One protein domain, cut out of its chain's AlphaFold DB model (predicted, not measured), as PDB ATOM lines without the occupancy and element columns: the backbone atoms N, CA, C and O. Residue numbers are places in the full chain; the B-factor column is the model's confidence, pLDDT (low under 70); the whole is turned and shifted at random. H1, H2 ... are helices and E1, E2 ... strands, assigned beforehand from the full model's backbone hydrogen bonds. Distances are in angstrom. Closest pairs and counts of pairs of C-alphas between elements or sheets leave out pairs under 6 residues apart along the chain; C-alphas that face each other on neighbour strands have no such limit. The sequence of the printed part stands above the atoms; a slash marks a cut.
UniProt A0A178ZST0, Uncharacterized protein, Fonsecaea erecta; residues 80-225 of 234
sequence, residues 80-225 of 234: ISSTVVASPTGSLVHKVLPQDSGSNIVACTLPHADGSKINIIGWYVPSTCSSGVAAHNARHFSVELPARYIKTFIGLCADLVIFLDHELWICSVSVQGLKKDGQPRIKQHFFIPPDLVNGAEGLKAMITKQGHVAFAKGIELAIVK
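AT A GLANCE: This is residues 80 to 225 of the 234 residues of an uncharacterized protein of Fonsecaea erecta (UniProt A0A178ZST0). Three small antiparallel sheets follow one another along the longest axis, partly face to face: E5 to E8 in the middle, E1 to E4 towards one end and E9 to E11 towards the other. The short helix H1 sits at the end where E9 to E11 lie, and the long loop of residues 127 to 138 lies at the opposite end. The printed part has 146 residues, with 70 of them, under half, in eleven named strands and one named helix, in the order E1 to E8, H1, E9 to E11. The class is mostly strand, and the sheets' orders are E1 - E2 - E3 - E4, E5 - E6 - E7 - E8 and E9 - E10 - E11. The whole is compact, with a radius of gyration of the C-alphas of 15.9 A and spans of 47 by 37 by 30 A.

IN THESE COORDINATES: After residues 80 to 94, which hold no named element, E1 is residues 95 to 97, from C-alpha 95 at (37.984, -8.384, -34.645). E2 is residues 103 to 111, 26.1 A long, E3 residues 117 to 126, 29.2 A, and E4 residues 139 to 146, 23.7 A. E5 is residues 152 to 157, 15.4 A, E6 residues 160 to 164, E7 residues 169 to 174, 16.2 A, and E8 residues 187 to 191. H1 is residues 194 to 197, E9 residues 204 to 207, E10 residues 213 to 217 and E11 residues 220 to 224, ending at C-alpha 224 at (22.651, 4.613, -35.373).

HOW THE PARTS SIT: E2 E3 E4, E5 E6 E7 E8 and E9 E10 E11 are meanders, each strand the antiparallel neighbour of the one before, and the sheets form a stack of sheets, face to face in turn. E1 and E2 meet only at a point, C-alphas 96 and 106, 5.0 A apart. In the hairpin E2 and E3, N 106 and O 123 are 3.0 A apart; in the hairpin E3 and E4, N 120 and O 143 are 2.8 A apart. The strongly twisted sheets E1 to E4 and E5 to E8 face each other with strands at 45 degrees; the closest C-alphas of E1 and E5, Leu 97 and Leu 156, are 5.4 A apart. N 162 and O 155 of E6 and E5 are 2.8 A apart, N 161 and O 173 of E6 and E7 2.9 A, and N 170 and O 190 of E7 and E8 2.8 A. The sheets E5 to E8 and E9 to E11 face each other with strands at 29 degrees; the closest C-alphas of E5 and E9, Ile 154 and Ala 205, are 5.8 A apart. N 206 and O 214 of E9 and E10 are 2.9 A apart, and N 215 and O 222 of E10 and E11 2.8 A. H1 only grazes the sheet E9 to E11, with its residues 195 to 197; it is too short for an O i to N i+4 pair, and its 1 O i to N i+3 pair is within range.

THE WHOLE: The C-alphas of Gly 132 and Asp 195, the two farthest apart, are 48.7 A apart. The printed part has no cut; the links E3 to E4 and E7 to E8 are long, with 12 residues each. The mean pLDDT of the printed part is 73.7, and residues 80 to 104, 126 to 138, 177 to 182 and 198 to 202 of the model are under 70.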
ATOM      1  N   ILE A  80      50.461 -11.516 -21.074       59.91
ATOM      2  CA  ILE A  80      49.358 -12.402 -20.673       59.91
ATOM      3  C   ILE A  80      49.682 -13.019 -19.316       59.91
ATOM      4  O   ILE A  80      50.682 -13.721 -19.167       59.91
ATOM      5  N   SER A  81      48.785 -12.843 -18.346       52.88
ATOM      6  CA  SER A  81      48.790 -13.647 -17.122       52.88
ATOM      7  C   SER A  81      48.627 -15.136 -17.458       52.88
ATOM      8  O   SER A  81      47.757 -15.516 -18.239       52.88
ATOM      9  N   SER A  82      49.419 -15.997 -16.819       47.69
ATOM     10  CA  SER A  82      49.511 -17.450 -17.060       47.69
ATOM     11  C   SER A  82      48.210 -18.261 -16.890       47.69
ATOM     12  O   SER A  82      48.206 -19.469 -17.111       47.69
ATOM     13  N   THR A  83      47.106 -17.624 -16.505       48.06
ATOM     14  CA  THR A  83      45.780 -18.225 -16.307       48.06
ATOM     15  C   THR A  83      44.908 -18.251 -17.566       48.06
ATOM     16  O   THR A  83      43.843 -18.870 -17.553       48.06
ATOM     17  N   VAL A  84      45.326 -17.598 -18.657       51.25
ATOM     18  CA  VAL A  84      44.579 -17.580 -19.922       51.25
ATOM     19  C   VAL A  84      44.903 -18.837 -20.727       51.25
ATOM     20  O   VAL A  84      46.019 -19.012 -21.213       51.25
ATOM     21  N   VAL A  85      43.918 -19.721 -20.884       44.81
ATOM     22  CA  VAL A  85      44.052 -20.909 -21.731       44.81
ATOM     23  C   VAL A  85      43.625 -20.539 -23.144       44.81
ATOM     24  O   VAL A  85      42.458 -20.238 -23.386       44.81
ATOM     25  N   ALA A  86      44.574 -20.588 -24.080       43.03
ATOM     26  CA  ALA A  86      44.293 -20.580 -25.508       43.03
ATOM     27  C   ALA A  86      43.446 -21.819 -25.834       43.03
ATOM     28  O   ALA A  86      43.974 -22.914 -26.015       43.03
ATOM     29  N   SER A  87      42.120 -21.689 -25.820       35.97
ATOM     30  CA  SER A  87      41.262 -22.766 -26.297       35.97
ATOM     31  C   SER A  87      41.313 -22.762 -27.827       35.97
ATOM     32  O   SER A  87      40.915 -21.760 -28.423       35.97
ATOM     33  N   PRO A  88      41.744 -23.855 -28.484       35.09
ATOM     34  CA  PRO A  88      41.731 -23.955 -29.946       35.09
ATOM     35  C   PRO A  88      40.301 -23.964 -30.527       35.09
ATOM     36  O   PRO A  88      40.111 -23.845 -31.734       35.09
ATOM     37  N   THR A  89      39.279 -24.096 -29.676       31.16
ATOM     38  CA  THR A  89      37.865 -24.241 -30.056       31.16
ATOM     39  C   THR A  89      36.952 -23.143 -29.508       31.16
ATOM     40  O   THR A  89      35.794 -23.053 -29.922       31.16
ATOM     41  N   GLY A  90      37.437 -22.288 -28.605       32.81
ATOM     42  CA  GLY A  90      36.680 -21.145 -28.105       32.81
ATOM     43  C   GLY A  90      36.666 -20.039 -29.151       32.81
ATOM     44  O   GLY A  90      37.732 -19.579 -29.533       32.81
ATOM     45  N   SER A  91      35.473 -19.643 -29.609       35.00
ATOM     46  CA  SER A  91      35.193 -18.558 -30.565       35.00
ATOM     47  C   SER A  91      36.125 -17.349 -30.387       35.00
ATOM     48  O   SER A  91      35.814 -16.387 -29.682       35.00
ATOM     49  N   LEU A  92      37.294 -17.413 -31.026       40.94
ATOM     50  CA  LEU A  92      38.248 -16.326 -31.124       40.94
ATOM     51  C   LEU A  92      37.635 -15.336 -32.101       40.94
ATOM     52  O   LEU A  92      37.803 -15.419 -33.317       40.94
ATOM     53  N   VAL A  93      36.873 -14.391 -31.558       43.97
ATOM     54  CA  VAL A  93      36.445 -13.217 -32.305       43.97
ATOM     55  C   VAL A  93      37.662 -12.304 -32.405       43.97
ATOM     56  O   VAL A  93      37.816 -11.317 -31.694       43.97
ATOM     57  N   HIS A  94      38.575 -12.658 -33.300       48.84
ATOM     58  CA  HIS A  94      39.577 -11.732 -33.790       48.84
ATOM     59  C   HIS A  94      38.825 -10.661 -34.589       48.84
ATOM     60  O   HIS A  94      38.525 -10.817 -35.775       48.84
ATOM     61  N   LYS A  95      38.449  -9.569 -33.937       49.97
ATOM     62  CA  LYS A  95      37.984  -8.384 -34.645       49.97
ATOM     63  C   LYS A  95      39.103  -7.374 -34.606       49.97
ATOM     64  O   LYS A  95      39.452  -6.854 -33.553       49.97
ATOM     65  N   VAL A  96      39.657  -7.098 -35.779       49.62
ATOM     66  CA  VAL A  96      40.578  -5.980 -35.935       49.62
ATOM     67  C   VAL A  96      39.828  -4.779 -36.408       49.62
ATOM     68  O   VAL A  96      39.039  -4.832 -37.347       49.62
ATOM     69  N   LEU A  97      40.019  -3.723 -35.639       52.09
ATOM     70  CA  LEU A  97      39.132  -2.592 -35.607       52.09
ATOM     71  C   LEU A  97      40.046  -1.393 -35.819       52.09
ATOM     72  O   LEU A  97      40.524  -0.800 -34.854       52.09
ATOM     73  N   PRO A  98      40.401  -1.118 -37.088       50.09
ATOM     74  CA  PRO A  98      41.332  -0.054 -37.413       50.09
ATOM     75  C   PRO A  98      40.757   1.279 -36.933       50.09
ATOM     76  O   PRO A  98      39.595   1.596 -37.193       50.09
ATOM     77  N   GLN A  99      41.581   2.056 -36.235       53.00
ATOM     78  CA  GLN A  99      41.234   3.389 -35.760       53.00
ATOM     79  C   GLN A  99      41.912   4.432 -36.655       53.00
ATOM     80  O   GLN A  99      43.068   4.280 -37.040       53.00
ATOM     81  N   ASP A 100      41.189   5.506 -36.974       49.44
ATOM     82  CA  ASP A 100      41.623   6.578 -37.890       49.44
ATOM     83  C   ASP A 100      42.631   7.561 -37.249       49.44
ATOM     84  O   ASP A 100      43.067   8.528 -37.865       49.44
ATOM     85  N   SER A 101      43.021   7.343 -35.990       48.34
ATOM     86  CA  SER A 101      43.815   8.293 -35.203       48.34
ATOM     87  C   SER A 101      45.317   8.006 -35.264       48.34
ATOM     88  O   SER A 101      45.935   7.807 -34.229       48.34
ATOM     89  N   GLY A 102      45.929   7.891 -36.446       52.88
ATOM     90  CA  GLY A 102      47.395   7.721 -36.576       52.88
ATOM     91  C   GLY A 102      48.017   6.483 -35.886       52.88
ATOM     92  O   GLY A 102      49.225   6.264 -35.983       52.88
ATOM     93  N   SER A 103      47.204   5.657 -35.229       61.56
ATOM     94  CA  SER A 103      47.530   4.403 -34.568       61.56
ATOM     95  C   SER A 103      46.358   3.446 -34.761       61.56
ATOM     96  O   SER A 103      45.226   3.769 -34.404       61.56
ATOM     97  N   ASN A 104      46.630   2.266 -35.298       69.62
ATOM     98  CA  ASN A 104      45.680   1.173 -35.399       69.62
ATOM     99  C   ASN A 104      45.598   0.447 -34.057       69.62
ATOM    100  O   ASN A 104      46.635   0.170 -33.453       69.62
ATOM    101  N   ILE A 105      44.393   0.086 -33.617       71.12
ATOM    102  CA  ILE A 105      44.230  -0.830 -32.490       71.12
ATOM    103  C   ILE A 105      43.829  -2.206 -33.015       71.12
ATOM    104  O   ILE A 105      42.872  -2.370 -33.770       71.12
ATOM    105  N   VAL A 106      44.585  -3.214 -32.602       73.44
ATOM    106  CA  VAL A 106      44.279  -4.625 -32.841       73.44
ATOM    107  C   VAL A 106      43.863  -5.231 -31.523       73.44
ATOM    108  O   VAL A 106      44.580  -5.037 -30.551       73.44
ATOM    109  N   ALA A 107      42.759  -5.973 -31.481       74.69
ATOM    110  CA  ALA A 107      42.366  -6.697 -30.282       74.69
ATOM    111  C   ALA A 107      41.922  -8.129 -30.598       74.69
ATOM    112  O   ALA A 107      41.387  -8.422 -31.669       74.69
ATOM    113  N   CYS A 108      42.141  -9.020 -29.642       75.44
ATOM    114  CA  CYS A 108      41.601 -10.368 -29.605       75.44
ATOM    115  C   CYS A 108      40.902 -10.606 -28.264       75.44
ATOM    116  O   CYS A 108      41.225  -9.993 -27.246       75.44
ATOM    117  N   THR A 109      39.915 -11.495 -28.279       76.75
ATOM    118  CA  THR A 109      39.124 -11.851 -27.101       76.75
ATOM    119  C   THR A 109      39.398 -13.299 -26.738       76.75
ATOM    120  O   THR A 109      39.251 -14.180 -27.585       76.75
ATOM    121  N   LEU A 110      39.769 -13.536 -25.487       78.62
ATOM    122  CA  LEU A 110      40.174 -14.829 -24.956       78.62
ATOM    123  C   LEU A 110      39.255 -15.192 -23.786       78.62
ATOM    124  O   LEU A 110      39.303 -14.527 -22.749       78.62
ATOM    125  N   PRO A 111      38.386 -16.203 -23.918       78.56
ATOM    126  CA  PRO A 111      37.597 -16.667 -22.786       78.56
ATOM    127  C   PRO A 111      38.512 -17.292 -21.721       78.56
ATOM    128  O   PRO A 111      39.489 -17.965 -22.044       78.56
ATOM    129  N   HIS A 112      38.192 -17.086 -20.444       79.75
ATOM    130  CA  HIS A 112      38.834 -17.824 -19.356       79.75
ATOM    131  C   HIS A 112      38.431 -19.303 -19.395       79.75
ATOM    132  O   HIS A 112      37.360 -19.653 -19.891       79.75
ATOM    133  N   ALA A 113      39.271 -20.173 -18.825       76.31
ATOM    134  CA  ALA A 113      39.029 -21.618 -18.796       76.31
ATOM    135  C   ALA A 113      37.724 -22.005 -18.073       76.31
ATOM    136  O   ALA A 113      37.094 -22.998 -18.422       76.31
ATOM    137  N   ASP A 114      37.309 -21.208 -17.088       82.50
ATOM    138  CA  ASP A 114      36.057 -21.380 -16.346       82.50
ATOM    139  C   ASP A 114      34.834 -20.764 -17.057       82.50
ATOM    140  O   ASP A 114      33.710 -20.890 -16.574       82.50
ATOM    141  N   GLY A 115      35.042 -20.063 -18.177       81.50
ATOM    142  CA  GLY A 115      34.011 -19.334 -18.911       81.50
ATOM    143  C   GLY A 115      33.411 -18.136 -18.166       81.50
ATOM    144  O   GLY A 115      32.455 -17.541 -18.659       81.50
ATOM    145  N   SER A 116      33.932 -17.755 -16.994       86.56
ATOM    146  CA  SER A 116      33.341 -16.694 -16.164       86.56
ATOM    147  C   SER A 116      33.676 -15.291 -16.674       86.56
ATOM    148  O   SER A 116      32.920 -14.333 -16.464       86.56
ATOM    149  N   LYS A 117      34.804 -15.173 -17.376       87.38
ATOM    150  CA  LYS A 117      35.374 -13.925 -17.879       87.38
ATOM    151  C   LYS A 117      35.866 -14.067 -19.314       87.38
ATOM    152  O   LYS A 117      36.174 -15.159 -19.785       87.38
ATOM    153  N   ILE A 118      35.972 -12.929 -19.982       85.94
ATOM    154  CA  ILE A 118      36.633 -12.765 -21.271       85.94
ATOM    155  C   ILE A 118      37.734 -11.733 -21.079       85.94
ATOM    156  O   ILE A 118      37.465 -10.619 -20.631       85.94
ATOM    157  N   ASN A 119      38.960 -12.100 -21.428       83.75
ATOM    158  CA  ASN A 119      40.075 -11.180 -21.488       83.75
ATOM    159  C   ASN A 119      40.184 -10.590 -22.898       83.75
ATOM    160  O   ASN A 119      40.156 -11.314 -23.891       83.75
ATOM    161  N   ILE A 120      40.292  -9.274 -22.991       82.88
ATOM    162  CA  ILE A 120      40.491  -8.544 -24.235       82.88
ATOM    163  C   ILE A 120      41.919  -8.052 -24.241       82.88
ATOM    164  O   ILE A 120      42.279  -7.175 -23.458       82.88
ATOM    165  N   ILE A 121      42.707  -8.589 -25.156       81.00
ATOM    166  CA  ILE A 121      44.105  -8.226 -25.315       81.00
ATOM    167  C   ILE A 121      44.232  -7.440 -26.600       81.00
ATOM    168  O   ILE A 121      43.673  -7.836 -27.621       81.00
ATOM    169  N   GLY A 122      44.960  -6.333 -26.569       79.62
ATOM    170  CA  GLY A 122      45.193  -5.579 -27.782       79.62
ATOM    171  C   GLY A 122      46.494  -4.809 -27.819       79.62
ATOM    172  O   GLY A 122      47.207  -4.692 -26.826       79.62
ATOM    173  N   TRP A 123      46.792  -4.293 -29.006       80.50
ATOM    174  CA  TRP A 123      48.022  -3.596 -29.346       80.50
ATOM    175  C   TRP A 123      47.697  -2.291 -30.054       80.50
ATOM    176  O   TRP A 123      46.902  -2.262 -30.993       80.50
ATOM    177  N   TYR A 124      48.371  -1.230 -29.631       77.12
ATOM    178  CA  TYR A 124      48.447   0.035 -30.336       77.12
ATOM    179  C   TYR A 124      49.602  -0.041 -31.334       77.12
ATOM    180  O   TYR A 124      50.767  -0.123 -30.942       77.12
ATOM    181  N   VAL A 125      49.278  -0.010 -32.622       74.50
ATOM    182  CA  VAL A 125      50.233  -0.085 -33.730       74.50
ATOM    183  C   VAL A 125      50.253   1.258 -34.464       74.50
ATOM    184  O   VAL A 125      49.267   1.595 -35.117       74.50
ATOM    185  N   PRO A 126      51.340   2.044 -34.397       69.00
ATOM    186  CA  PRO A 126      51.442   3.305 -35.131       69.00
ATOM    187  C   PRO A 126      51.203   3.129 -36.642       69.00
ATOM    188  O   PRO A 126      51.663   2.162 -37.247       69.00
ATOM    189  N   SER A 127      50.507   4.074 -37.279       63.00
ATOM    190  CA  SER A 127      50.146   3.991 -38.705       63.00
ATOM    191  C   SER A 127      51.335   4.122 -39.662       63.00
ATOM    192  O   SER A 127      51.212   3.784 -40.837       63.00
ATOM    193  N   THR A 128      52.484   4.603 -39.180       58.41
ATOM    194  CA  THR A 128      53.706   4.847 -39.968       58.41
ATOM    195  C   THR A 128      54.768   3.757 -39.796       58.41
ATOM    196  O   THR A 128      55.944   3.986 -40.080       58.41
ATOM    197  N   CYS A 129      54.402   2.582 -39.282       53.44
ATOM    198  CA  CYS A 129      55.355   1.517 -38.989       53.44
ATOM    199  C   CYS A 129      55.943   0.880 -40.261       53.44
ATOM    200  O   CYS A 129      55.402  -0.091 -40.786       53.44
ATOM    201  N   SER A 130      57.106   1.378 -40.696       54.03
ATOM    202  CA  SER A 130      58.063   0.597 -41.484       54.03
ATOM    203  C   SER A 130      58.731  -0.454 -40.583       54.03
ATOM    204  O   SER A 130      58.890  -0.251 -39.373       54.03
ATOM    205  N   SER A 131      59.088  -1.606 -41.156       52.84
ATOM    206  CA  SER A 131      59.349  -2.883 -40.463       52.84
ATOM    207  C   SER A 131      60.457  -2.904 -39.389       52.84
ATOM    208  O   SER A 131      60.661  -3.951 -38.779       52.84
ATOM    209  N   GLY A 132      61.165  -1.795 -39.133       47.31
ATOM    210  CA  GLY A 132      62.277  -1.708 -38.174       47.31
ATOM    211  C   GLY A 132      62.017  -0.912 -36.885       47.31
ATOM    212  O   GLY A 132      62.664  -1.179 -35.879       47.31
ATOM    213  N   VAL A 133      61.076   0.042 -36.865       44.75
ATOM    214  CA  VAL A 133      60.901   0.984 -35.725       44.75
ATOM    215  C   VAL A 133      59.737   0.581 -34.798       44.75
ATOM    216  O   VAL A 133      59.627   1.044 -33.665       44.75
ATOM    217  N   ALA A 134      58.870  -0.323 -35.258       51.41
ATOM    218  CA  ALA A 134      57.575  -0.626 -34.646       51.41
ATOM    219  C   ALA A 134      57.628  -1.333 -33.276       51.41
ATOM    220  O   ALA A 134      56.709  -1.165 -32.476       51.41
ATOM    221  N   ALA A 135      58.677  -2.110 -32.985       52.94
ATOM    222  CA  ALA A 135      58.713  -2.963 -31.791       52.94
ATOM    223  C   ALA A 135      58.807  -2.175 -30.472       52.94
ATOM    224  O   ALA A 135      58.277  -2.614 -29.457       52.94
ATOM    225  N   HIS A 136      59.459  -1.007 -30.476       49.75
ATOM    226  CA  HIS A 136      59.784  -0.286 -29.240       49.75
ATOM    227  C   HIS A 136      58.662   0.623 -28.716       49.75
ATOM    228  O   HIS A 136      58.698   1.008 -27.552       49.75
ATOM    229  N   ASN A 137      57.661   0.947 -29.543       52.88
ATOM    230  CA  ASN A 137      56.591   1.892 -29.187       52.88
ATOM    231  C   ASN A 137      55.188   1.276 -29.173       52.88
ATOM    232  O   ASN A 137      54.219   1.973 -28.864       52.88
ATOM    233  N   ALA A 138      55.058  -0.005 -29.517       62.72
ATOM    234  CA  ALA A 138      53.778  -0.680 -29.442       62.72
ATOM    235  C   ALA A 138      53.362  -0.826 -27.976       62.72
ATOM    236  O   ALA A 138      53.999  -1.523 -27.187       62.72
ATOM    237  N   ARG A 139      52.278  -0.146 -27.605       72.00
ATOM    238  CA  ARG A 139      51.644  -0.330 -26.299       72.00
ATOM    239  C   ARG A 139      50.689  -1.505 -26.406       72.00
ATOM    240  O   ARG A 139      50.019  -1.646 -27.424       72.00
ATOM    241  N   HIS A 140      50.602  -2.318 -25.370       78.69
ATOM    242  CA  HIS A 140      49.569  -3.339 -25.265       78.69
ATOM    243  C   HIS A 140      48.588  -2.971 -24.149       78.69
ATOM    244  O   HIS A 140      48.884  -2.132 -23.297       78.69
ATOM    245  N   PHE A 141      47.412  -3.582 -24.171       78.81
ATOM    246  CA  PHE A 141      46.438  -3.508 -23.089       78.81
ATOM    247  C   PHE A 141      45.785  -4.872 -22.876       78.81
ATOM    248  O   PHE A 141      45.767  -5.712 -23.776       78.81
ATOM    249  N   SER A 142      45.247  -5.059 -21.676       82.12
ATOM    250  CA  SER A 142      44.512  -6.244 -21.253       82.12
ATOM    251  C   SER A 142      43.323  -5.779 -20.412       82.12
ATOM    252  O   SER A 142      43.506  -4.985 -19.486       82.12
ATOM    253  N   VAL A 143      42.109  -6.205 -20.763       83.50
ATOM    254  CA  VAL A 143      40.865  -5.867 -20.055       83.50
ATOM    255  C   VAL A 143      40.073  -7.141 -19.806       83.50
ATOM    256  O   VAL A 143      39.618  -7.782 -20.748       83.50
ATOM    257  N   GLU A 144      39.828  -7.477 -18.542       87.12
ATOM    258  CA  GLU A 144      38.931  -8.578 -18.185       87.12
ATOM    259  C   GLU A 144      37.491  -8.087 -18.029       87.12
ATOM    260  O   GLU A 144      37.209  -7.219 -17.209       87.12
ATOM    261  N   LEU A 145      36.553  -8.694 -18.750       86.94
ATOM    262  CA  LEU A 145      35.123  -8.453 -18.590       86.94
ATOM    263  C   LEU A 145      34.405  -9.731 -18.143       86.94
ATOM    264  O   LEU A 145      34.749 -10.815 -18.612       86.94
ATOM    265  N   PRO A 146      33.371  -9.650 -17.287       88.81
ATOM    266  CA  PRO A 146      32.533 -10.807 -16.986       88.81
ATOM    267  C   PRO A 146      31.818 -11.303 -18.250       88.81
ATOM    268  O   PRO A 146      31.075 -10.549 -18.880       88.81
ATOM    269  N   ALA A 147      31.995 -12.581 -18.594       87.12
ATOM    270  CA  ALA A 147      31.452 -13.162 -19.825       87.12
ATOM    271  C   ALA A 147      29.919 -13.075 -19.876       87.12
ATOM    272  O   ALA A 147      29.341 -12.820 -20.926       87.12
ATOM    273  N   ARG A 148      29.263 -13.185 -18.710       88.25
ATOM    274  CA  ARG A 148      27.802 -13.080 -18.548       88.25
ATOM    275  C   ARG A 148      27.189 -11.760 -19.023       88.25
ATOM    276  O   ARG A 148      25.974 -11.681 -19.150       88.25
ATOM    277  N   TYR A 149      27.993 -10.714 -19.213       88.44
ATOM    278  CA  TYR A 149      27.515  -9.425 -19.712       88.44
ATOM    279  C   TYR A 149      27.671  -9.281 -21.224       88.44
ATOM    280  O   TYR A 149      27.237  -8.277 -21.768       88.44
ATOM    281  N   ILE A 150      28.287 -10.237 -21.918       89.06
ATOM    282  CA  ILE A 150      28.688 -10.059 -23.313       89.06
ATOM    283  C   ILE A 150      27.981 -11.086 -24.178       89.06
ATOM    284  O   ILE A 150      28.347 -12.256 -24.208       89.06
ATOM    285  N   LYS A 151      27.018 -10.611 -24.967       87.88
ATOM    286  CA  LYS A 151      26.384 -11.416 -26.007       87.88
ATOM    287  C   LYS A 151      27.273 -11.512 -27.243       87.88
ATOM    288  O   LYS A 151      27.417 -12.588 -27.812       87.88
ATOM    289  N   THR A 152      27.846 -10.394 -27.691       85.62
ATOM    290  CA  THR A 152      28.788 -10.383 -28.822       85.62
ATOM    291  C   THR A 152      29.615  -9.103 -28.875       85.62
ATOM    292  O   THR A 152      29.120  -8.018 -28.582       85.62
ATOM    293  N   PHE A 153      30.874  -9.202 -29.296       85.69
ATOM    294  CA  PHE A 153      31.708  -8.031 -29.556       85.69
ATOM    295  C   PHE A 153      31.345  -7.394 -30.892       85.69
ATOM    296  O   PHE A 153      31.215  -8.081 -31.906       85.69
ATOM    297  N   ILE A 154      31.235  -6.069 -30.922       85.31
ATOM    298  CA  ILE A 154      30.903  -5.317 -32.135       85.31
ATOM    299  C   ILE A 154      32.170  -4.765 -32.759       85.31
ATOM    300  O   ILE A 154      32.437  -5.062 -33.927       85.31
ATOM    301  N   GLY A 155      32.949  -4.005 -31.990       80.38
ATOM    302  CA  GLY A 155      34.140  -3.358 -32.508       80.38
ATOM    303  C   GLY A 155      34.894  -2.474 -31.516       80.38
ATOM    304  O   GLY A 155      34.629  -2.525 -30.322       80.38
ATOM    305  N   LEU A 156      35.846  -1.685 -32.023       78.75
ATOM    306  CA  LEU A 156      36.580  -0.666 -31.280       78.75
ATOM    307  C   LEU A 156      36.191   0.685 -31.871       78.75
ATOM    308  O   LEU A 156      36.038   0.816 -33.088       78.75
ATOM    309  N   CYS A 157      36.037   1.680 -31.012       79.00
ATOM    310  CA  CYS A 157      35.856   3.067 -31.408       79.00
ATOM    311  C   CYS A 157      36.677   3.932 -30.466       79.00
ATOM    312  O   CYS A 157      36.416   3.944 -29.267       79.00
ATOM    313  N   ALA A 158      37.670   4.637 -30.996       78.50
ATOM    314  CA  ALA A 158      38.691   5.249 -30.158       78.50
ATOM    315  C   ALA A 158      39.331   4.215 -29.202       78.50
ATOM    316  O   ALA A 158      39.654   3.101 -29.604       78.50
ATOM    317  N   ASP A 159      39.451   4.554 -27.926       79.62
ATOM    318  CA  ASP A 159      39.903   3.683 -26.846       79.62
ATOM    319  C   ASP A 159      38.784   2.822 -26.235       79.62
ATOM    320  O   ASP A 159      38.941   2.298 -25.135       79.62
ATOM    321  N   LEU A 160      37.640   2.676 -26.904       84.75
ATOM    322  CA  LEU A 160      36.506   1.921 -26.387       84.75
ATOM    323  C   LEU A 160      36.361   0.577 -27.090       84.75
ATOM    324  O   LEU A 160      36.245   0.520 -28.313       84.75
ATOM    325  N   VAL A 161      36.242  -0.498 -26.311       86.19
ATOM    326  CA  VAL A 161      35.641  -1.752 -26.780       86.19
ATOM    327  C   VAL A 161      34.141  -1.599 -26.748       86.19
ATOM    328  O   VAL A 161      33.586  -1.313 -25.694       86.19
ATOM    329  N   ILE A 162      33.494  -1.854 -27.881       89.12
ATOM    330  CA  ILE A 162      32.046  -1.850 -28.041       89.12
ATOM    331  C   ILE A 162      31.542  -3.284 -28.185       89.12
ATOM    332  O   ILE A 162      32.016  -4.057 -29.027       89.12
ATOM    333  N   PHE A 163      30.531  -3.629 -27.400       90.69
ATOM    334  CA  PHE A 163      29.894  -4.940 -27.414       90.69
ATOM    335  C   PHE A 163      28.384  -4.812 -27.217       90.69
ATOM    336  O   PHE A 163      27.889  -3.787 -26.760       90.69
ATOM    337  N   LEU A 164      27.652  -5.852 -27.602       92.06
ATOM    338  CA  LEU A 164      26.244  -6.030 -27.283       92.06
ATOM    339  C   LEU A 164      26.148  -6.906 -26.033       92.06
ATOM    340  O   LEU A 164      26.773  -7.972 -25.993       92.06
ATOM    341  N   ASP A 165      25.363  -6.492 -25.045       93.56
ATOM    342  CA  ASP A 165      25.055  -7.333 -23.889       93.56
ATOM    343  C   ASP A 165      23.858  -8.273 -24.134       93.56
ATOM    344  O   ASP A 165      23.251  -8.311 -25.212       93.56
ATOM    345  N   HIS A 166      23.540  -9.106 -23.143       91.56
ATOM    346  CA  HIS A 166      22.411 -10.037 -23.232       91.56
ATOM    347  C   HIS A 166      21.042  -9.349 -23.159       91.56
ATOM    348  O   HIS A 166      20.059  -9.929 -23.621       91.56
ATOM    349  N   GLU A 167      20.991  -8.119 -22.651       93.75
ATOM    350  CA  GLU A 167      19.804  -7.265 -22.599       93.75
ATOM    351  C   GLU A 167      19.681  -6.369 -23.843       93.75
ATOM    352  O   GLU A 167      18.810  -5.511 -23.901       93.75
ATOM    353  N   LEU A 168      20.506  -6.609 -24.870       93.06
ATOM    354  CA  LEU A 168      20.530  -5.896 -26.148       93.06
ATOM    355  C   LEU A 168      20.963  -4.426 -26.064       93.06
ATOM    356  O   LEU A 168      20.721  -3.658 -26.999       93.06
ATOM    357  N   TRP A 169      21.655  -4.028 -25.000       96.06
ATOM    358  CA  TRP A 169      22.324  -2.737 -24.949       96.06
ATOM    359  C   TRP A 169      23.652  -2.780 -25.688       96.06
ATOM    360  O   TRP A 169      24.471  -3.688 -25.523       96.06
ATOM    361  N   ILE A 170      23.885  -1.742 -26.486       94.44
ATOM    362  CA  ILE A 170      25.217  -1.401 -26.960       94.44
ATOM    363  C   ILE A 170      25.970  -0.807 -25.790       94.44
ATOM    364  O   ILE A 170      25.608   0.246 -25.266       94.44
ATOM    365  N   CYS A 171      27.031  -1.493 -25.407       94.75
ATOM    366  CA  CYS A 171      27.853  -1.174 -24.264       94.75
ATOM    367  C   CYS A 171      29.270  -0.826 -24.706       94.75
ATOM    368  O   CYS A 171      29.738  -1.287 -25.749       94.75
ATOM    369  N   SER A 172      29.972  -0.039 -23.893       91.88
ATOM    370  CA  SER A 172      31.410   0.135 -24.031       91.88
ATOM    371  C   SER A 172      32.178  -0.008 -22.737       91.88
ATOM    372  O   SER A 172      31.668   0.287 -21.660       91.88
ATOM    373  N   VAL A 173      33.456  -0.336 -22.873       89.19
ATOM    374  CA  VAL A 173      34.463  -0.189 -21.825       89.19
ATOM    375  C   VAL A 173      35.684   0.520 -22.408       89.19
ATOM    376  O   VAL A 173      36.060   0.244 -23.546       89.19
ATOM    377  N   SER A 174      36.290   1.438 -21.651       86.62
ATOM    378  CA  SER A 174      37.565   2.040 -22.054       86.62
ATOM    379  C   SER A 174      38.716   1.069 -21.798       86.62
ATOM    380  O   SER A 174      38.775   0.416 -20.756       86.62
ATOM    381  N   VAL A 175      39.634   0.989 -22.758       78.75
ATOM    382  CA  VAL A 175      40.899   0.258 -22.638       78.75
ATOM    383  C   VAL A 175      42.011   1.127 -22.039       78.75
ATOM    384  O   VAL A 175      43.115   0.639 -21.797       78.75
ATOM    385  N   GLN A 176      41.741   2.413 -21.791       74.38
ATOM    386  CA  GLN A 176      42.633   3.329 -21.089       74.38
ATOM    387  C   GLN A 176      42.270   3.410 -19.603       74.38
ATOM    388  O   GLN A 176      41.106   3.405 -19.211       74.38
ATOM    389  N   GLY A 177      43.286   3.529 -18.745       57.84
ATOM    390  CA  GLY A 177      43.065   3.919 -17.352       57.84
ATOM    391  C   GLY A 177      42.446   2.851 -16.448       57.84
ATOM    392  O   GLY A 177      41.865   3.212 -15.423       57.84
ATOM    393  N   LEU A 178      42.612   1.558 -16.759       58.12
ATOM    394  CA  LEU A 178      42.399   0.491 -15.777       58.12
ATOM    395  C   LEU A 178      43.384   0.688 -14.618       58.12
ATOM    396  O   LEU A 178      44.534   0.248 -14.651       58.12
ATOM    397  N   LYS A 179      42.948   1.423 -13.592       50.66
ATOM    398  CA  LYS A 179      43.638   1.476 -12.304       50.66
ATOM    399  C   LYS A 179      43.708   0.044 -11.778       50.66
ATOM    400  O   LYS A 179      42.720  -0.677 -11.880       50.66
ATOM    401  N   LYS A 180      44.852  -0.332 -11.200       52.59
ATOM    402  CA  LYS A 180      45.183  -1.699 -10.750       52.59
ATOM    403  C   LYS A 180      44.114  -2.387  -9.876       52.59
ATOM    404  O   LYS A 180      44.118  -3.607  -9.818       52.59
ATOM    405  N   ASP A 181      43.177  -1.632  -9.295       54.50
ATOM    406  CA  ASP A 181      42.176  -2.133  -8.344       54.50
ATOM    407  C   ASP A 181      40.709  -1.864  -8.754       54.50
ATOM    408  O   ASP A 181      39.786  -2.121  -7.981       54.50
ATOM    409  N   GLY A 182      40.456  -1.315  -9.950       61.91
ATOM    410  CA  GLY A 182      39.109  -0.934 -10.395       61.91
ATOM    411  C   GLY A 182      38.492  -1.928 -11.378       61.91
ATOM    412  O   GLY A 182      39.091  -2.235 -12.404       61.91
ATOM    413  N   GLN A 183      37.260  -2.379 -11.111       70.12
ATOM    414  CA  GLN A 183      36.463  -3.093 -12.115       70.12
ATOM    415  C   GLN A 183      36.259  -2.202 -13.358       70.12
ATOM    416  O   GLN A 183      36.017  -0.998 -13.204       70.12
ATOM    417  N   PRO A 184      36.322  -2.761 -14.579       79.19
ATOM    418  CA  PRO A 184      36.064  -2.005 -15.795       79.19
ATOM    419  C   PRO A 184      34.679  -1.365 -15.751       79.19
ATOM    420  O   PRO A 184      33.667  -2.031 -15.524       79.19
ATOM    421  N   ARG A 185      34.624  -0.053 -15.988       86.94
ATOM    422  CA  ARG A 185      33.362   0.682 -16.014       86.94
ATOM    423  C   ARG A 185      32.678   0.468 -17.359       86.94
ATOM    424  O   ARG A 185      33.043   1.098 -18.351       86.94
ATOM    425  N   ILE A 186      31.675  -0.402 -17.368       90.56
ATOM    426  CA  ILE A 186      30.800  -0.597 -18.523       90.56
ATOM    427  C   ILE A 186      29.825   0.582 -18.608       90.56
ATOM    428  O   ILE A 186      29.215   0.974 -17.613       90.56
ATOM    429  N   LYS A 187      29.685   1.153 -19.804       93.25
ATOM    430  CA  LYS A 187      28.695   2.181 -20.127       93.25
ATOM    431  C   LYS A 187      27.698   1.649 -21.132       93.25
ATOM    432  O   LYS A 187      28.117   1.090 -22.135       93.25
ATOM    433  N   GLN A 188      26.416   1.879 -20.889       95.44
ATOM    434  CA  GLN A 188      25.351   1.633 -21.854       95.44
ATOM    435  C   GLN A 188      25.148   2.877 -22.725       95.44
ATOM    436  O   GLN A 188      25.162   3.999 -22.222       95.44
ATOM    437  N   HIS A 189      24.967   2.667 -24.025       95.06
ATOM    438  CA  HIS A 189      24.821   3.724 -25.025       95.06
ATOM    439  C   HIS A 189      23.390   3.817 -25.533       95.06
ATOM    440  O   HIS A 189      22.732   4.840 -25.381       95.06
ATOM    441  N   PHE A 190      22.897   2.734 -26.129       95.56
ATOM    442  CA  PHE A 190      21.534   2.641 -26.642       95.56
ATOM    443  C   PHE A 190      21.106   1.182 -26.769       95.56
ATOM    444  O   PHE A 190      21.938   0.281 -26.881       95.56
ATOM    445  N   PHE A 191      19.798   0.964 -26.752       94.56
ATOM    446  CA  PHE A 191      19.180  -0.350 -26.875       94.56
ATOM    447  C   PHE A 191      18.943  -0.716 -28.346       94.56
ATOM    448  O   PHE A 191      18.560   0.141 -29.149       94.56
ATOM    449  N   ILE A 192      19.136  -1.990 -28.693       90.75
ATOM    450  CA  ILE A 192      18.827  -2.535 -30.018       90.75
ATOM    451  C   ILE A 192      17.515  -3.315 -29.972       90.75
ATOM    452  O   ILE A 192      17.419  -4.296 -29.232       90.75
ATOM    453  N   PRO A 193      16.531  -2.954 -30.813       89.25
ATOM    454  CA  PRO A 193      15.325  -3.746 -30.998       89.25
ATOM    455  C   PRO A 193      15.632  -5.237 -31.278       89.25
ATOM    456  O   PRO A 193      16.479  -5.540 -32.129       89.25
ATOM    457  N   PRO A 194      14.984  -6.194 -30.577       87.69
ATOM    458  CA  PRO A 194      15.276  -7.626 -30.710       87.69
ATOM    459  C   PRO A 194      15.165  -8.161 -32.139       87.69
ATOM    460  O   PRO A 194      15.887  -9.081 -32.523       87.69
ATOM    461  N   ASP A 195      14.281  -7.577 -32.939       85.25
ATOM    462  CA  ASP A 195      14.085  -7.894 -34.345       85.25
ATOM    463  C   ASP A 195      15.340  -7.642 -35.189       85.25
ATOM    464  O   ASP A 195      15.543  -8.374 -36.151       85.25
ATOM    465  N   LEU A 196      16.225  -6.712 -34.818       80.69
ATOM    466  CA  LEU A 196      17.493  -6.479 -35.527       80.69
ATOM    467  C   LEU A 196      18.590  -7.499 -35.173       80.69
ATOM    468  O   LEU A 196      19.570  -7.623 -35.905       80.69
ATOM    469  N   VAL A 197      18.441  -8.229 -34.064       79.25
ATOM    470  CA  VAL A 197      19.463  -9.157 -33.536       79.25
ATOM    471  C   VAL A 197      19.072 -10.622 -33.737       79.25
ATOM    472  O   VAL A 197      19.938 -11.483 -33.890       79.25
ATOM    473  N   ASN A 198      17.772 -10.917 -33.756       69.00
ATOM    474  CA  ASN A 198      17.235 -12.266 -33.885       69.00
ATOM    475  C   ASN A 198      17.071 -12.643 -35.364       69.00
ATOM    476  O   ASN A 198      15.980 -12.582 -35.929       69.00
ATOM    477  N   GLY A 199      18.177 -13.022 -36.004       64.75
ATOM    478  CA  GLY A 199      18.197 -13.597 -37.349       64.75
ATOM    479  C   GLY A 199      19.007 -14.891 -37.389       64.75
ATOM    480  O   GLY A 199      19.963 -15.046 -36.631       64.75
ATOM    481  N   ALA A 200      18.653 -15.808 -38.296       59.19
ATOM    482  CA  ALA A 200      19.378 -17.070 -38.496       59.19
ATOM    483  C   ALA A 200      20.859 -16.859 -38.874       59.19
ATOM    484  O   ALA A 200      21.695 -17.715 -38.604       59.19
ATOM    485  N   GLU A 201      21.189 -15.705 -39.459       63.44
ATOM    486  CA  GLU A 201      22.554 -15.338 -39.855       63.44
ATOM    487  C   GLU A 201      23.387 -14.687 -38.734       63.44
ATOM    488  O   GLU A 201      24.550 -14.346 -38.956       63.44
ATOM    489  N   GLY A 202      22.812 -14.506 -37.538       66.00
ATOM    490  CA  GLY A 202      23.455 -13.802 -36.429       66.00
ATOM    491  C   GLY A 202      23.583 -12.287 -36.644       66.00
ATOM    492  O   GLY A 202      23.293 -11.744 -37.710       66.00
ATOM    493  N   LEU A 203      24.007 -11.577 -35.596       70.12
ATOM    494  CA  LEU A 203      24.178 -10.125 -35.629       70.12
ATOM    495  C   LEU A 203      25.372  -9.728 -36.508       70.12
ATOM    496  O   LEU A 203      26.528  -9.919 -36.125       70.12
ATOM    497  N   LYS A 204      25.102  -9.071 -37.637       80.19
ATOM    498  CA  LYS A 204      26.125  -8.422 -38.469       80.19
ATOM    499  C   LYS A 204      26.198  -6.938 -38.117       80.19
ATOM    500  O   LYS A 204      25.590  -6.100 -38.778       80.19
ATOM    501  N   ALA A 205      26.917  -6.634 -37.038       84.25
ATOM    502  CA  ALA A 205      27.153  -5.266 -36.583       84.25
ATOM    503  C   ALA A 205      28.582  -4.799 -36.885       84.25
ATOM    504  O   ALA A 205      29.538  -5.563 -36.714       84.25
ATOM    505  N   MET A 206      28.727  -3.533 -37.271       84.44
ATOM    506  CA  MET A 206      30.024  -2.882 -37.460       84.44
ATOM    507  C   MET A 206      30.021  -1.440 -36.954       84.44
ATOM    508  O   MET A 206      28.976  -0.797 -36.859       84.44
ATOM    509  N   ILE A 207      31.216  -0.920 -36.684       83.62
ATOM    510  CA  ILE A 207      31.443   0.491 -36.367       83.62
ATOM    511  C   ILE A 207      32.064   1.147 -37.594       83.62
ATOM    512  O   ILE A 207      33.029   0.642 -38.165       83.62
ATOM    513  N   THR A 208      31.483   2.258 -38.024       81.25
ATOM    514  CA  THR A 208      31.999   3.070 -39.131       81.25
ATOM    515  C   THR A 208      33.132   3.982 -38.660       81.25
ATOM    516  O   THR A 208      33.264   4.256 -37.468       81.25
ATOM    517  N   LYS A 209      33.906   4.541 -39.598       73.06
ATOM    518  CA  LYS A 209      34.967   5.516 -39.281       73.06
ATOM    519  C   LYS A 209      34.452   6.748 -38.532       73.06
ATOM    520  O   LYS A 209      35.165   7.317 -37.720       73.06
ATOM    521  N   GLN A 210      33.200   7.136 -38.773       80.12
ATOM    522  CA  GLN A 210      32.549   8.262 -38.101       80.12
ATOM    523  C   GLN A 210      31.997   7.904 -36.707       80.12
ATOM    524  O   GLN A 210      31.297   8.712 -36.103       80.12
ATOM    525  N   GLY A 211      32.236   6.685 -36.209       80.69
ATOM    526  CA  GLY A 211      31.710   6.221 -34.922       80.69
ATOM    527  C   GLY A 211      30.216   5.884 -34.939       80.69
ATOM    528  O   GLY A 211      29.607   5.712 -33.886       80.69
ATOM    529  N   HIS A 212      29.590   5.784 -36.116       88.50
ATOM    530  CA  HIS A 212      28.233   5.238 -36.227       88.50
ATOM    531  C   HIS A 212      28.260   3.720 -36.083       88.50
ATOM    532  O   HIS A 212      29.194   3.079 -36.567       88.50
ATOM    533  N   VAL A 213      27.200   3.156 -35.512       89.25
ATOM    534  CA  VAL A 213      27.016   1.705 -35.431       89.25
ATOM    535  C   VAL A 213      25.998   1.289 -36.484       89.25
ATOM    536  O   VAL A 213      24.902   1.847 -36.539       89.25
ATOM    537  N   ALA A 214      26.373   0.340 -37.334       89.50
ATOM    538  CA  ALA A 214      25.523  -0.187 -38.392       89.50
ATOM    539  C   ALA A 214      25.185  -1.655 -38.129       89.50
ATOM    540  O   ALA A 214      26.056  -2.424 -37.722       89.50
ATOM    541  N   PHE A 215      23.938  -2.033 -38.400       89.06
ATOM    542  CA  PHE A 215      23.406  -3.387 -38.272       89.06
ATOM    543  C   PHE A 215      22.804  -3.815 -39.602       89.06
ATOM    544  O   PHE A 215      21.943  -3.116 -40.136       89.06
ATOM    545  N   ALA A 216      23.246  -4.954 -40.122       86.00
ATOM    546  CA  ALA A 216      22.678  -5.552 -41.321       86.00
ATOM    547  C   ALA A 216      21.795  -6.751 -40.957       86.00
ATOM    548  O   ALA A 216      22.223  -7.636 -40.210       86.00
ATOM    549  N   LYS A 217      20.589  -6.796 -41.527       84.38
ATOM    550  CA  LYS A 217      19.659  -7.926 -41.425       84.38
ATOM    551  C   LYS A 217      19.012  -8.175 -42.786       84.38
ATOM    552  O   LYS A 217      18.157  -7.416 -43.227       84.38
ATOM    553  N   GLY A 218      19.411  -9.255 -43.459       81.94
ATOM    554  CA  GLY A 218      18.947  -9.537 -44.820       81.94
ATOM    555  C   GLY A 218      19.298  -8.388 -45.773       81.94
ATOM    556  O   GLY A 218      20.475  -8.111 -45.989       81.94
ATOM    557  N   ILE A 219      18.276  -7.721 -46.315       82.56
ATOM    558  CA  ILE A 219      18.415  -6.556 -47.210       82.56
ATOM    559  C   ILE A 219      18.326  -5.207 -46.481       82.56
ATOM    560  O   ILE A 219      18.457  -4.159 -47.109       82.56
ATOM    561  N   GLU A 220      18.072  -5.217 -45.173       85.00
ATOM    562  CA  GLU A 220      17.897  -4.011 -44.371       85.00
ATOM    563  C   GLU A 220      19.208  -3.607 -43.695       85.00
ATOM    564  O   GLU A 220      19.980  -4.446 -43.213       85.00
ATOM    565  N   LEU A 221      19.440  -2.296 -43.633       88.25
ATOM    566  CA  LEU A 221      20.583  -1.690 -42.964       88.25
ATOM    567  C   LEU A 221      20.089  -0.600 -42.009       88.25
ATOM    568  O   LEU A 221      19.600   0.442 -42.444       88.25
ATOM    569  N   ALA A 222      20.256  -0.825 -40.709       90.38
ATOM    570  CA  ALA A 222      19.991   0.173 -39.680       90.38
ATOM    571  C   ALA A 222      21.298   0.864 -39.279       90.38
ATOM    572  O   ALA A 222      22.303   0.199 -39.030       90.38
ATOM    573  N   ILE A 223      21.298   2.197 -39.203       92.56
ATOM    574  CA  ILE A 223      22.476   2.989 -38.823       92.56
ATOM    575  C   ILE A 223      22.108   3.909 -37.666       92.56
ATOM    576  O   ILE A 223      21.303   4.827 -37.825       92.56
ATOM    577  N   VAL A 224      22.760   3.716 -36.523       93.62
ATOM    578  CA  VAL A 224      22.651   4.613 -35.373       93.62
ATOM    579  C   VAL A 224      23.791   5.620 -35.423       93.62
ATOM    580  O   VAL A 224      24.966   5.291 -35.238       93.62
ATOM    581  N   LYS A 225      23.435   6.874 -35.702       92.94
ATOM    582  CA  LYS A 225      24.378   7.995 -35.746       92.94
ATOM    583  C   LYS A 225      24.530   8.596 -34.355       92.94
ATOM    584  O   LYS A 225      23.528   8.820 -33.687       92.94
TER     585      LYS A 225